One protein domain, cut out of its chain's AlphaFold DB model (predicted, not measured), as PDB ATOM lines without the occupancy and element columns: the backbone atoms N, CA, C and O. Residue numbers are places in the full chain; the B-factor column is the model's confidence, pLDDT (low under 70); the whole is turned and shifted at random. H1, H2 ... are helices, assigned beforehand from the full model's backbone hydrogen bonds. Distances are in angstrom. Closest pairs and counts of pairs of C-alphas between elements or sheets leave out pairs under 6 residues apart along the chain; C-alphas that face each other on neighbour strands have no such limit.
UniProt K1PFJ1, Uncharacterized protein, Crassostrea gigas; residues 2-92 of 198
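Overview. This is residues 2 to 92 of the 198 residues of an uncharacterized protein of Crassostrea gigas (UniProt K1PFJ1). With little regular structure, this is a body mostly of loops in two loose layers: H1 and the long stretch of residues 9 to 27 make one, and H3 and H4, side by side, make the other with H5. H2 lies at one end, where the backbone folds back from the first layer to the second. The printed part has 91 residues with five named helices, H1 to H5, and no named strand; its class is all helix, with 31 residues in named elements. It is only just compact, close to loose, with a radius of gyration of the C-alphas of 14.2 A and spans of 42 by 31 by 23 A.

Along the chain. H1, residues 2 to 8, is 10.0 A long and begins at C-alpha 2 (229.477, 232.130, 225.361). H2 is residues 28 to 31, H3 residues 36 to 43 with 10.5 A, and H4 residues 48 to 55 with 10.9 A. H5, residues 73 to 76, ends at C-alpha 76 (214.849, 238.507, 201.909).

Arrangement. H1 is only just apart from H4, the closest C-alphas 8.3 A apart. H3 and H4, a helical hairpin, only just touch, with 3 pairs of C-alphas within 8 A, Leu 41 and Arg 48 closest at 6.1 A; they run opposite ways at a shallow tilt of 15 degrees. H2 is close to H3 but not clearly touching, the C-alphas of Leu 31 and Val 39 being closest at 6.9 A. H5 is apart from H4. In H1, H3 and H4 every O i to N i+4 pair is within hydrogen-bond range; H2 and H5 are too short for one.

Size, cuts and confidence. The C-alphas farthest apart, of Gly 29 and Gly 80, are 42.0 A apart. The printed part has no cut; the links H1 to H2 and H4 to H5 are long. The pLDDT is under 70 at residues 26 to 31, 83 and 85 to 92.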
ATOM      1  N   ASP A   2     228.673 230.996 224.866       87.38
ATOM      2  CA  ASP A   2     229.477 232.130 225.361       87.38
ATOM      3  C   ASP A   2     230.853 232.272 224.713       87.38
ATOM      4  O   ASP A   2     231.213 233.358 224.262       87.38
ATOM      5  N   THR A   3     231.605 231.175 224.602       88.50
ATOM      6  CA  THR A   3     232.911 231.184 223.930       88.50
ATOM      7  C   THR A   3     232.787 231.626 222.475       88.50
ATOM      8  O   THR A   3     233.580 232.435 222.013       88.50
ATOM      9  N   PHE A   4     231.761 231.156 221.763       88.25
ATOM     10  CA  PHE A   4     231.538 231.543 220.372       88.25
ATOM     11  C   PHE A   4     231.263 233.046 220.239       88.25
ATOM     12  O   PHE A   4     231.878 233.705 219.408       88.25
ATOM     13  N   VAL A   5     230.398 233.610 221.089       89.50
ATOM     14  CA  VAL A   5     230.091 235.049 221.060       89.50
ATOM     15  C   VAL A   5     231.318 235.896 221.396       89.50
ATOM     16  O   VAL A   5     231.524 236.933 220.768       89.50
ATOM     17  N   GLN A   6     232.148 235.458 222.346       89.88
ATOM     18  CA  GLN A   6     233.394 236.152 222.670       89.88
ATOM     19  C   GLN A   6     234.373 236.166 221.496       89.88
ATOM     20  O   GLN A   6     234.962 237.211 221.230       89.88
ATOM     21  N   GLU A   7     234.535 235.044 220.791       90.19
ATOM     22  CA  GLU A   7     235.445 234.954 219.646       90.19
ATOM     23  C   GLU A   7     234.917 235.724 218.426       90.19
ATOM     24  O   GLU A   7     235.639 236.560 217.882       90.19
ATOM     25  N   MET A   8     233.636 235.559 218.078       89.62
ATOM     26  CA  MET A   8     232.966 236.339 217.026       89.62
ATOM     27  C   MET A   8     233.053 237.850 217.302       89.62
ATOM     28  O   MET A   8     233.310 238.650 216.404       89.62
ATOM     29  N   GLY A   9     232.872 238.261 218.561       87.69
ATOM     30  CA  GLY A   9     232.901 239.664 218.979       87.69
ATOM     31  C   GLY A   9     234.272 240.343 218.882       87.69
ATOM     32  O   GLY A   9     234.369 241.544 219.134       87.69
ATOM     33  N   ARG A  10     235.342 239.612 218.531       89.12
ATOM     34  CA  ARG A  10     236.665 240.202 218.270       89.12
ATOM     35  C   ARG A  10     236.740 240.880 216.901       89.12
ATOM     36  O   ARG A  10     237.544 241.800 216.736       89.12
ATOM     37  N   ALA A  11     235.929 240.440 215.940       89.69
ATOM     38  CA  ALA A  11     235.852 241.039 214.614       89.69
ATOM     39  C   ALA A  11     235.136 242.404 214.657       89.69
ATOM     40  O   ALA A  11     234.292 242.653 215.515       89.69
ATOM     41  N   GLY A  12     235.476 243.313 213.737       86.19
ATOM     42  CA  GLY A  12     234.768 244.593 213.591       86.19
ATOM     43  C   GLY A  12     235.004 245.616 214.704       86.19
ATOM     44  O   GLY A  12     234.218 246.546 214.861       86.19
ATOM     45  N   ARG A  13     236.095 245.502 215.477       88.69
ATOM     46  CA  ARG A  13     236.431 246.457 216.557       88.69
ATOM     47  C   ARG A  13     236.654 247.894 216.063       88.69
ATOM     48  O   ARG A  13     236.544 248.834 216.845       88.69
ATOM     49  N   THR A  14     236.959 248.059 214.778       89.31
ATOM     50  CA  THR A  14     237.073 249.354 214.093       89.31
ATOM     51  C   THR A  14     235.714 249.985 213.769       89.31
ATOM     52  O   THR A  14     235.673 251.136 213.350       89.31
ATOM     53  N   GLY A  15     234.606 249.263 213.976       84.69
ATOM     54  CA  GLY A  15     233.253 249.684 213.604       84.69
ATOM     55  C   GLY A  15     232.886 249.377 212.149       84.69
ATOM     56  O   GLY A  15     231.744 249.600 211.753       84.69
ATOM     57  N   GLU A  16     233.823 248.852 211.358       86.50
ATOM     58  CA  GLU A  16     233.569 248.422 209.984       86.50
ATOM     59  C   GLU A  16     232.828 247.081 209.935       86.50
ATOM     60  O   GLU A  16     232.958 246.226 210.821       86.50
ATOM     61  N   LEU A  17     232.047 246.888 208.867       83.94
ATOM     62  CA  LEU A  17     231.283 245.665 208.667       83.94
ATOM     63  C   LEU A  17     232.231 244.466 208.560       83.94
ATOM     64  O   LEU A  17     233.194 244.479 207.799       83.94
ATOM     65  N   SER A  18     231.945 243.428 209.338       87.88
ATOM     66  CA  SER A  18     232.752 242.213 209.404       87.88
ATOM     67  C   SER A  18     231.879 240.990 209.169       87.88
ATOM     68  O   SER A  18     230.690 240.995 209.490       87.88
ATOM     69  N   ASN A  19     232.484 239.943 208.617       85.56
ATOM     70  CA  ASN A  19     231.813 238.682 208.339       85.56
ATOM     71  C   ASN A  19     232.232 237.629 209.363       85.56
ATOM     72  O   ASN A  19     233.420 237.470 209.632       85.56
ATOM     73  N   GLU A  20     231.255 236.884 209.868       87.94
ATOM     74  CA  GLU A  20     231.468 235.691 210.685       87.94
ATOM     75  C   GLU A  20     231.016 234.469 209.881       87.94
ATOM     76  O   GLU A  20     229.872 234.421 209.413       87.94
ATOM     77  N   LEU A  21     231.900 233.482 209.712       86.81
ATOM     78  CA  LEU A  21     231.622 232.268 208.945       86.81
ATOM     79  C   LEU A  21     231.736 231.032 209.838       86.81
ATOM     80  O   LEU A  21     232.825 230.646 210.254       86.81
ATOM     81  N   ILE A  22     230.608 230.357 210.051       84.94
ATOM     82  CA  ILE A  22     230.563 229.086 210.776       84.94
ATOM     83  C   ILE A  22     230.636 227.941 209.767       84.94
ATOM     84  O   ILE A  22     229.708 227.729 208.983       84.94
ATOM     85  N   LEU A  23     231.722 227.172 209.818       83.06
ATOM     86  CA  LEU A  23     231.886 225.942 209.049       83.06
ATOM     87  C   LEU A  23     231.635 224.740 209.956       83.06
ATOM     88  O   LEU A  23     232.259 224.600 211.006       83.06
ATOM     89  N   PHE A  24     230.726 223.854 209.555       76.50
ATOM     90  CA  PHE A  24     230.445 222.635 210.305       76.50
ATOM     91  C   PHE A  24     230.171 221.460 209.369       76.50
ATOM     92  O   PHE A  24     229.530 221.601 208.328       76.50
ATOM     93  N   LYS A  25     230.632 220.272 209.768       73.00
ATOM     94  CA  LYS A  25     230.337 219.018 209.071       73.00
ATOM     95  C   LYS A  25     229.032 218.437 209.609       73.00
ATOM     96  O   LYS A  25     228.847 218.308 210.821       73.00
ATOM     97  N   LEU A  26     228.137 218.024 208.713       67.19
ATOM     98  CA  LEU A  26     226.856 217.376 209.034       67.19
ATOM     99  C   LEU A  26     227.026 215.915 209.507       67.19
ATOM    100  O   LEU A  26     226.174 215.067 209.261       67.19
ATOM    101  N   HIS A  27     228.101 215.601 210.230       64.81
ATOM    102  CA  HIS A  27     228.312 214.279 210.808       64.81
ATOM    103  C   HIS A  27     227.708 214.200 212.217       64.81
ATOM    104  O   HIS A  27     228.040 214.992 213.106       64.81
ATOM    105  N   LYS A  28     226.840 213.203 212.453       57.31
ATOM    106  CA  LYS A  28     226.087 213.038 213.713       57.31
ATOM    107  C   LYS A  28     226.985 212.908 214.950       57.31
ATOM    108  O   LYS A  28     226.541 213.239 216.043       57.31
ATOM    109  N   GLY A  29     228.225 212.436 214.804       61.09
ATOM    110  CA  GLY A  29     229.161 212.278 215.921       61.09
ATOM    111  C   GLY A  29     229.749 213.592 216.446       61.09
ATOM    112  O   GLY A  29     229.884 213.750 217.656       61.09
ATOM    113  N   MET A  30     230.059 214.549 215.564       64.38
ATOM    114  CA  MET A  30     230.722 215.804 215.956       64.38
ATOM    115  C   MET A  30     229.761 216.760 216.656       64.38
ATOM    116  O   MET A  30     230.094 217.338 217.685       64.38
ATOM    117  N   LEU A  31     228.535 216.862 216.140       69.81
ATOM    118  CA  LEU A  31     227.528 217.780 216.671       69.81
ATOM    119  C   LEU A  31     227.012 217.372 218.062       69.81
ATOM    120  O   LEU A  31     226.479 218.218 218.765       69.81
ATOM    121  N   LYS A  32     227.208 216.114 218.496       72.06
ATOM    122  CA  LYS A  32     226.854 215.651 219.855       72.06
ATOM    123  C   LYS A  32     227.672 216.321 220.961       72.06
ATOM    124  O   LYS A  32     227.224 216.340 222.100       72.06
ATOM    125  N   LYS A  33     228.879 216.799 220.643       75.88
ATOM    126  CA  LYS A  33     229.780 217.471 221.595       75.88
ATOM    127  C   LYS A  33     229.666 218.998 221.544       75.88
ATOM    128  O   LYS A  33     230.363 219.673 222.291       75.88
ATOM    129  N   VAL A  34     228.842 219.528 220.643       78.56
ATOM    130  CA  VAL A  34     228.631 220.966 220.456       78.56
ATOM    131  C   VAL A  34     227.350 221.365 221.180       78.56
ATOM    132  O   VAL A  34     226.382 220.605 221.186       78.56
ATOM    133  N   ASP A  35     227.338 222.559 221.771       82.81
ATOM    134  CA  ASP A  35     226.140 223.101 222.411       82.81
ATOM    135  C   ASP A  35     224.950 223.095 221.448       82.81
ATOM    136  O   ASP A  35     225.061 223.506 220.289       82.81
ATOM    137  N   THR A  36     223.787 222.678 221.950       81.88
ATOM    138  CA  THR A  36     222.571 222.555 221.129       81.88
ATOM    139  C   THR A  36     222.190 223.892 220.493       81.88
ATOM    140  O   THR A  36     221.848 223.928 219.312       81.88
ATOM    141  N   ASP A  37     222.364 224.994 221.220       82.31
ATOM    142  CA  ASP A  37     222.073 226.344 220.734       82.31
ATOM    143  C   ASP A  37     223.001 226.767 219.583       82.31
ATOM    144  O   ASP A  37     222.570 227.462 218.667       82.31
ATOM    145  N   LEU A  38     224.266 226.324 219.578       85.31
ATOM    146  CA  LEU A  38     225.195 226.571 218.466       85.31
ATOM    147  C   LEU A  38     224.823 225.743 217.235       85.31
ATOM    148  O   LEU A  38     224.902 226.228 216.106       85.31
ATOM    149  N   VAL A  39     224.378 224.502 217.446       83.69
ATOM    150  CA  VAL A  39     223.878 223.652 216.360       83.69
ATOM    151  C   VAL A  39     222.612 224.252 215.743       83.69
ATOM    152  O   VAL A  39     222.498 224.280 214.518       83.69
ATOM    153  N   GLN A  40     221.690 224.766 216.562       83.44
ATOM    154  CA  GLN A  40     220.500 225.490 216.102       83.44
ATOM    155  C   GLN A  40     220.881 226.780 215.370       83.44
ATOM    156  O   GLN A  40     220.422 227.004 214.251       83.44
ATOM    157  N   LEU A  41     221.799 227.579 215.932       87.25
ATOM    158  CA  LEU A  41     222.304 228.796 215.295       87.25
ATOM    159  C   LEU A  41     222.851 228.515 213.893       87.25
ATOM    160  O   LEU A  41     222.614 229.318 212.997       87.25
ATOM    161  N   ALA A  42     223.541 227.393 213.690       84.50
ATOM    162  CA  ALA A  42     224.119 227.030 212.401       84.50
ATOM    163  C   ALA A  42     223.104 226.424 211.408       84.50
ATOM    164  O   ALA A  42     223.256 226.601 210.199       84.50
ATOM    165  N   LYS A  43     222.078 225.705 211.888       82.38
ATOM    166  CA  LYS A  43     221.157 224.926 211.035       82.38
ATOM    167  C   LYS A  43     219.808 225.573 210.764       82.38
ATOM    168  O   LYS A  43     219.211 225.285 209.730       82.38
ATOM    169  N   ASP A  44     219.305 226.392 211.676       83.69
ATOM    170  CA  ASP A  44     217.933 226.878 211.585       83.69
ATOM    171  C   ASP A  44     217.763 227.890 210.445       83.69
ATOM    172  O   ASP A  44     218.722 228.477 209.946       83.69
ATOM    173  N   ASN A  45     216.519 228.143 210.047       85.38
ATOM    174  CA  ASN A  45     216.180 229.186 209.070       85.38
ATOM    175  C   ASN A  45     215.790 230.513 209.744       85.38
ATOM    176  O   ASN A  45     215.138 231.357 209.135       85.38
ATOM    177  N   GLN A  46     216.142 230.696 211.019       88.75
ATOM    178  CA  GLN A  46     215.895 231.940 211.746       88.75
ATOM    179  C   GLN A  46     217.077 232.906 211.610       88.75
ATOM    180  O   GLN A  46     218.225 232.497 211.458       88.75
ATOM    181  N   CYS A  47     216.800 234.210 211.708       89.38
ATOM    182  CA  CYS A  47     217.836 235.241 211.756       89.38
ATOM    183  C   CYS A  47     218.864 234.933 212.860       89.38
ATOM    184  O   CYS A  47     218.504 234.852 214.038       89.38
ATOM    185  N   ARG A  48     220.150 234.835 212.495       89.88
ATOM    186  CA  ARG A  48     221.245 234.490 213.425       89.88
ATOM    187  C   ARG A  48     221.332 235.460 214.598       89.88
ATOM    188  O   ARG A  48     221.412 235.047 215.749       89.88
ATOM    189  N   ARG A  49     221.213 236.761 214.314       89.56
ATOM    190  CA  ARG A  49     221.204 237.817 215.334       89.56
ATOM    191  C   ARG A  49     220.023 237.691 216.296       89.56
ATOM    192  O   ARG A  49     220.190 237.944 217.482       89.56
ATOM    193  N   LYS A  50     218.847 237.278 215.810       88.50
ATOM    194  CA  LYS A  50     217.670 237.046 216.658       88.50
ATOM    195  C   LYS A  50     217.904 235.879 217.615       88.50
ATOM    196  O   LYS A  50     217.600 236.012 218.792       88.50
ATOM    197  N   VAL A  51     218.453 234.769 217.117       88.44
ATOM    198  CA  VAL A  51     218.796 233.606 217.951       88.44
ATOM    199  C   VAL A  51     219.790 234.016 219.037       88.44
ATOM    200  O   VAL A  51     219.504 233.819 220.213       88.44
ATOM    201  N   LEU A  52     220.883 234.685 218.656       89.19
ATOM    202  CA  LEU A  52     221.878 235.185 219.606       89.19
ATOM    203  C   LEU A  52     221.255 236.124 220.642       89.19
ATOM    204  O   LEU A  52     221.446 235.912 221.833       89.19
ATOM    205  N   CYS A  53     220.468 237.124 220.229       88.00
ATOM    206  CA  CYS A  53     219.907 238.053 221.206       88.00
ATOM    207  C   CYS A  53     218.907 237.406 222.163       88.00
ATOM    208  O   CYS A  53     218.908 237.728 223.350       88.00
ATOM    209  N   ASN A  54     218.112 236.449 221.681       86.00
ATOM    210  CA  ASN A  54     217.207 235.686 222.533       86.00
ATOM    211  C   ASN A  54     217.968 234.891 223.607       86.00
ATOM    212  O   ASN A  54     217.524 234.867 224.753       86.00
ATOM    213  N   SER A  55     219.122 234.300 223.271       85.06
ATOM    214  CA  SER A  55     219.959 233.563 224.232       85.06
ATOM    215  C   SER A  55     220.488 234.440 225.375       85.06
ATOM    216  O   SER A  55     220.683 233.936 226.477       85.06
ATOM    217  N   TYR A  56     220.673 235.745 225.145       86.38
ATOM    218  CA  TYR A  56     221.177 236.702 226.144       86.38
ATOM    219  C   TYR A  56     220.114 237.675 226.666       86.38
ATOM    220  O   TYR A  56     220.451 238.637 227.354       86.38
ATOM    221  N   MET A  57     218.837 237.452 226.338       85.69
ATOM    222  CA  MET A  57     217.733 238.360 226.672       85.69
ATOM    223  C   MET A  57     217.988 239.817 226.224       85.69
ATOM    224  O   MET A  57     217.524 240.755 226.874       85.69
ATOM    225  N   CYS A  58     218.720 240.022 225.115       84.06
ATOM    226  CA  CYS A  58     218.900 241.344 224.514       84.06
ATOM    227  C   CYS A  58     217.824 241.671 223.486       84.06
ATOM    228  O   CYS A  58     217.304 240.806 222.779       84.06
ATOM    229  N   ASN A  59     217.516 242.962 223.380       78.50
ATOM    230  CA  ASN A  59     216.663 243.469 222.318       78.50
ATOM    231  C   ASN A  59     217.441 243.492 221.003       78.50
ATOM    232  O   ASN A  59     218.600 243.902 220.961       78.50
ATOM    233  N   LYS A  60     216.786 243.063 219.922       75.75
ATOM    234  CA  LYS A  60     217.340 243.212 218.577       75.75
ATOM    235  C   LYS A  60     217.117 244.647 218.099       75.75
ATOM    236  O   LYS A  60     215.983 245.124 218.122       75.75
ATOM    237  N   ASP A  61     218.167 245.272 217.588       76.75
ATOM    238  CA  ASP A  61     218.013 246.420 216.699       76.75
ATOM    239  C   ASP A  61     217.704 245.923 215.283       76.75
ATOM    240  O   ASP A  61     218.244 244.903 214.830       76.75
ATOM    241  N   ASP A  62     216.827 246.633 214.578       78.75
ATOM    242  CA  ASP A  62     216.511 246.327 213.186       78.75
ATOM    243  C   ASP A  62     217.657 246.779 212.279       78.75
ATOM    244  O   ASP A  62     217.861 247.968 212.035       78.75
ATOM    245  N   ILE A  63     218.416 245.810 211.762       83.75
ATOM    246  CA  ILE A  63     219.464 246.076 210.775       83.75
ATOM    247  C   ILE A  63     218.824 246.324 209.417       83.75
ATOM    248  O   ILE A  63     218.229 245.423 208.825       83.75
ATOM    249  N   ASN A  64     219.045 247.527 208.897       83.06
ATOM    250  CA  ASN A  64     218.749 247.887 207.523       83.06
ATOM    251  C   ASN A  64     220.028 248.415 206.855       83.06
ATOM    252  O   ASN A  64     220.695 249.269 207.440       83.06
ATOM    253  N   PRO A  65     220.381 247.934 205.650       86.25
ATOM    254  CA  PRO A  65     219.676 246.930 204.844       86.25
ATOM    255  C   PRO A  65     219.843 245.487 205.367       86.25
ATOM    256  O   PRO A  65     220.858 245.140 205.967       86.25
ATOM    257  N   LEU A  66     218.859 244.619 205.096       87.81
ATOM    258  CA  LEU A  66     218.831 243.228 205.588       87.81
ATOM    259  C   LEU A  66     220.050 242.380 205.175       87.81
ATOM    260  O   LEU A  66     220.417 241.455 205.905       87.81
ATOM    261  N   HIS A  67     220.702 242.696 204.049       86.12
ATOM    262  CA  HIS A  67     221.907 241.993 203.595       86.12
ATOM    263  C   HIS A  67     223.124 242.192 204.512       86.12
ATOM    264  O   HIS A  67     224.043 241.384 204.467       86.12
ATOM    265  N   ASN A  68     223.097 243.190 205.402       87.44
ATOM    266  CA  ASN A  68     224.129 243.413 206.421       87.44
ATOM    267  C   ASN A  68     223.872 242.642 207.727       87.44
ATOM    268  O   ASN A  68     224.638 242.763 208.680       87.44
ATOM    269  N   CYS A  69     222.768 241.894 207.825       89.00
ATOM    270  CA  CYS A  69     222.386 241.229 209.067       89.00
ATOM    271  C   CYS A  69     222.994 239.828 209.202       89.00
ATOM    272  O   CYS A  69     223.729 239.565 210.151       89.00
ATOM    273  N   CYS A  70     222.618 238.907 208.313       88.62
ATOM    274  CA  CYS A  70     223.118 237.533 208.294       88.62
ATOM    275  C   CYS A  70     222.743 236.821 206.989       88.62
ATOM    276  O   CYS A  70     221.971 237.318 206.165       88.62
ATOM    277  N   ASP A  71     223.236 235.596 206.872       86.25
ATOM    278  CA  ASP A  71     223.080 234.657 205.767       86.25
ATOM    279  C   ASP A  71     221.624 234.226 205.466       86.25
ATOM    280  O   ASP A  71     221.348 233.699 204.384       86.25
ATOM    281  N   VAL A  72     220.708 234.430 206.420       89.06
ATOM    282  CA  VAL A  72     219.260 234.207 206.277       89.06
ATOM    283  C   VAL A  72     218.565 235.484 205.810       89.06
ATOM    284  O   VAL A  72     217.867 235.463 204.803       89.06
ATOM    285  N   CYS A  73     218.792 236.607 206.499       88.69
ATOM    286  CA  CYS A  73     218.141 237.885 206.187       88.69
ATOM    287  C   CYS A  73     218.521 238.428 204.805       88.69
ATOM    288  O   CYS A  73     217.705 239.088 204.168       88.69
ATOM    289  N   VAL A  74     219.733 238.134 204.323       87.12
ATOM    290  CA  VAL A  74     220.177 238.539 202.981       87.12
ATOM    291  C   VAL A  74     219.278 237.995 201.871       87.12
ATOM    292  O   VAL A  74     219.079 238.685 200.876       87.12
ATOM    293  N   LYS A  75     218.679 236.808 202.053       83.94
ATOM    294  CA  LYS A  75     217.784 236.183 201.064       83.94
ATOM    295  C   LYS A  75     216.491 236.973 200.863       83.94
ATOM    296  O   LYS A  75     215.939 236.971 199.772       83.94
ATOM    297  N   GLU A  76     216.055 237.673 201.904       85.50
ATOM    298  CA  GLU A  76     214.849 238.507 201.909       85.50
ATOM    299  C   GLU A  76     215.164 239.985 201.614       85.50
ATOM    300  O   GLU A  76     214.287 240.846 201.681       85.50
ATOM    301  N   CYS A  77     216.426 240.326 201.326       85.81
ATOM    302  CA  CYS A  77     216.816 241.709 201.098       85.81
ATOM    303  C   CYS A  77     216.393 242.188 199.702       85.81
ATOM    304  O   CYS A  77     216.759 241.597 198.691       85.81
ATOM    305  N   GLN A  78     215.665 243.305 199.653       83.50
ATOM    306  CA  GLN A  78     215.161 243.919 198.417       83.50
ATOM    307  C   GLN A  78     215.646 245.368 198.250       83.50
ATOM    308  O   GLN A  78     214.970 246.195 197.647       83.50
ATOM    309  N   CYS A  79     216.804 245.720 198.819       85.50
ATOM    310  CA  CYS A  79     217.249 247.117 198.846       85.50
ATOM    311  C   CYS A  79     217.803 247.629 197.502       85.50
ATOM    312  O   CYS A  79     218.084 248.817 197.397       85.50
ATOM    313  N   GLY A  80     218.005 246.753 196.507       78.38
ATOM    314  CA  GLY A  80     218.450 247.123 195.156       78.38
ATOM    315  C   GLY A  80     219.859 247.726 195.058       78.38
ATOM    316  O   GLY A  80     220.180 248.336 194.045       78.38
ATOM    317  N   GLY A  81     220.683 247.599 196.104       78.88
ATOM    318  CA  GLY A  81     222.060 248.108 196.114       78.88
ATOM    319  C   GLY A  81     223.033 247.184 195.378       78.88
ATOM    320  O   GLY A  81     222.768 245.994 195.253       78.88
ATOM    321  N   GLU A  82     224.185 247.704 194.949       73.19
ATOM    322  CA  GLU A  82     225.203 246.934 194.206       73.19
ATOM    323  C   GLU A  82     225.733 245.709 194.978       73.19
ATOM    324  O   GLU A  82     226.063 244.687 194.382       73.19
ATOM    325  N   SER A  83     225.752 245.769 196.314       68.69
ATOM    326  CA  SER A  83     226.134 244.665 197.210       68.69
ATOM    327  C   SER A  83     224.994 243.676 197.517       68.69
ATOM    328  O   SER A  83     225.176 242.719 198.274       68.69
ATOM    329  N   CYS A  84     223.803 243.885 196.951       73.31
ATOM    330  CA  CYS A  84     222.596 243.100 197.191       73.31
ATOM    331  C   CYS A  84     222.210 242.324 195.918       73.31
ATOM    332  O   CYS A  84     221.855 242.971 194.936       73.31
ATOM    333  N   PRO A  85     222.173 240.977 195.884       64.44
ATOM    334  CA  PRO A  85     222.610 239.969 196.847       64.44
ATOM    335  C   PRO A  85     223.994 239.416 196.457       64.44
ATOM    336  O   PRO A  85     224.108 238.493 195.646       64.44
ATOM    337  N   ALA A  86     225.063 239.955 197.048       63.19
ATOM    338  CA  ALA A  86     226.393 239.372 196.903       63.19
ATOM    339  C   ALA A  86     226.413 237.988 197.576       63.19
ATOM    340  O   ALA A  86     226.414 237.862 198.801       63.19
ATOM    341  N   THR A  87     226.381 236.924 196.775       61.47
ATOM    342  CA  THR A  87     226.597 235.567 197.288       61.47
ATOM    343  C   THR A  87     228.026 235.504 197.818       61.47
ATOM    344  O   THR A  87     228.969 235.748 197.073       61.47
ATOM    345  N   HIS A  88     228.193 235.221 199.113       61.59
ATOM    346  CA  HIS A  88     229.520 235.105 199.723       61.59
ATOM    347  C   HIS A  88     230.363 234.068 198.951       61.59
ATOM    348  O   HIS A  88     229.814 233.017 198.613       61.59
ATOM    349  N   PRO A  89     231.675 234.273 198.723       60.03
ATOM    350  CA  PRO A  89     232.512 233.320 197.983       60.03
ATOM    351  C   PRO A  89     232.431 231.882 198.523       60.03
ATOM    352  O   PRO A  89     232.311 230.933 197.760       60.03
ATOM    353  N   ALA A  90     232.366 231.716 199.850       55.19
ATOM    354  CA  ALA A  90     232.182 230.406 200.501       55.19
ATOM    355  C   ALA A  90     230.805 229.742 200.264       55.19
ATOM    356  O   ALA A  90     230.614 228.579 200.608       55.19
ATOM    357  N   ARG A  91     229.831 230.484 199.728       55.56
ATOM    358  CA  ARG A  91     228.493 230.014 199.339       55.56
ATOM    359  C   ARG A  91     228.307 229.920 197.832       55.56
ATOM    360  O   ARG A  91     227.229 229.520 197.401       55.56
ATOM    361  N   MET A  92     229.313 230.286 197.037       59.38
ATOM    362  CA  MET A  92     229.307 229.921 195.629       59.38
ATOM    363  C   MET A  92     229.331 228.399 195.595       59.38
ATOM    364  O   MET A  92     230.358 227.781 195.872       59.38
TER     365      MET A  92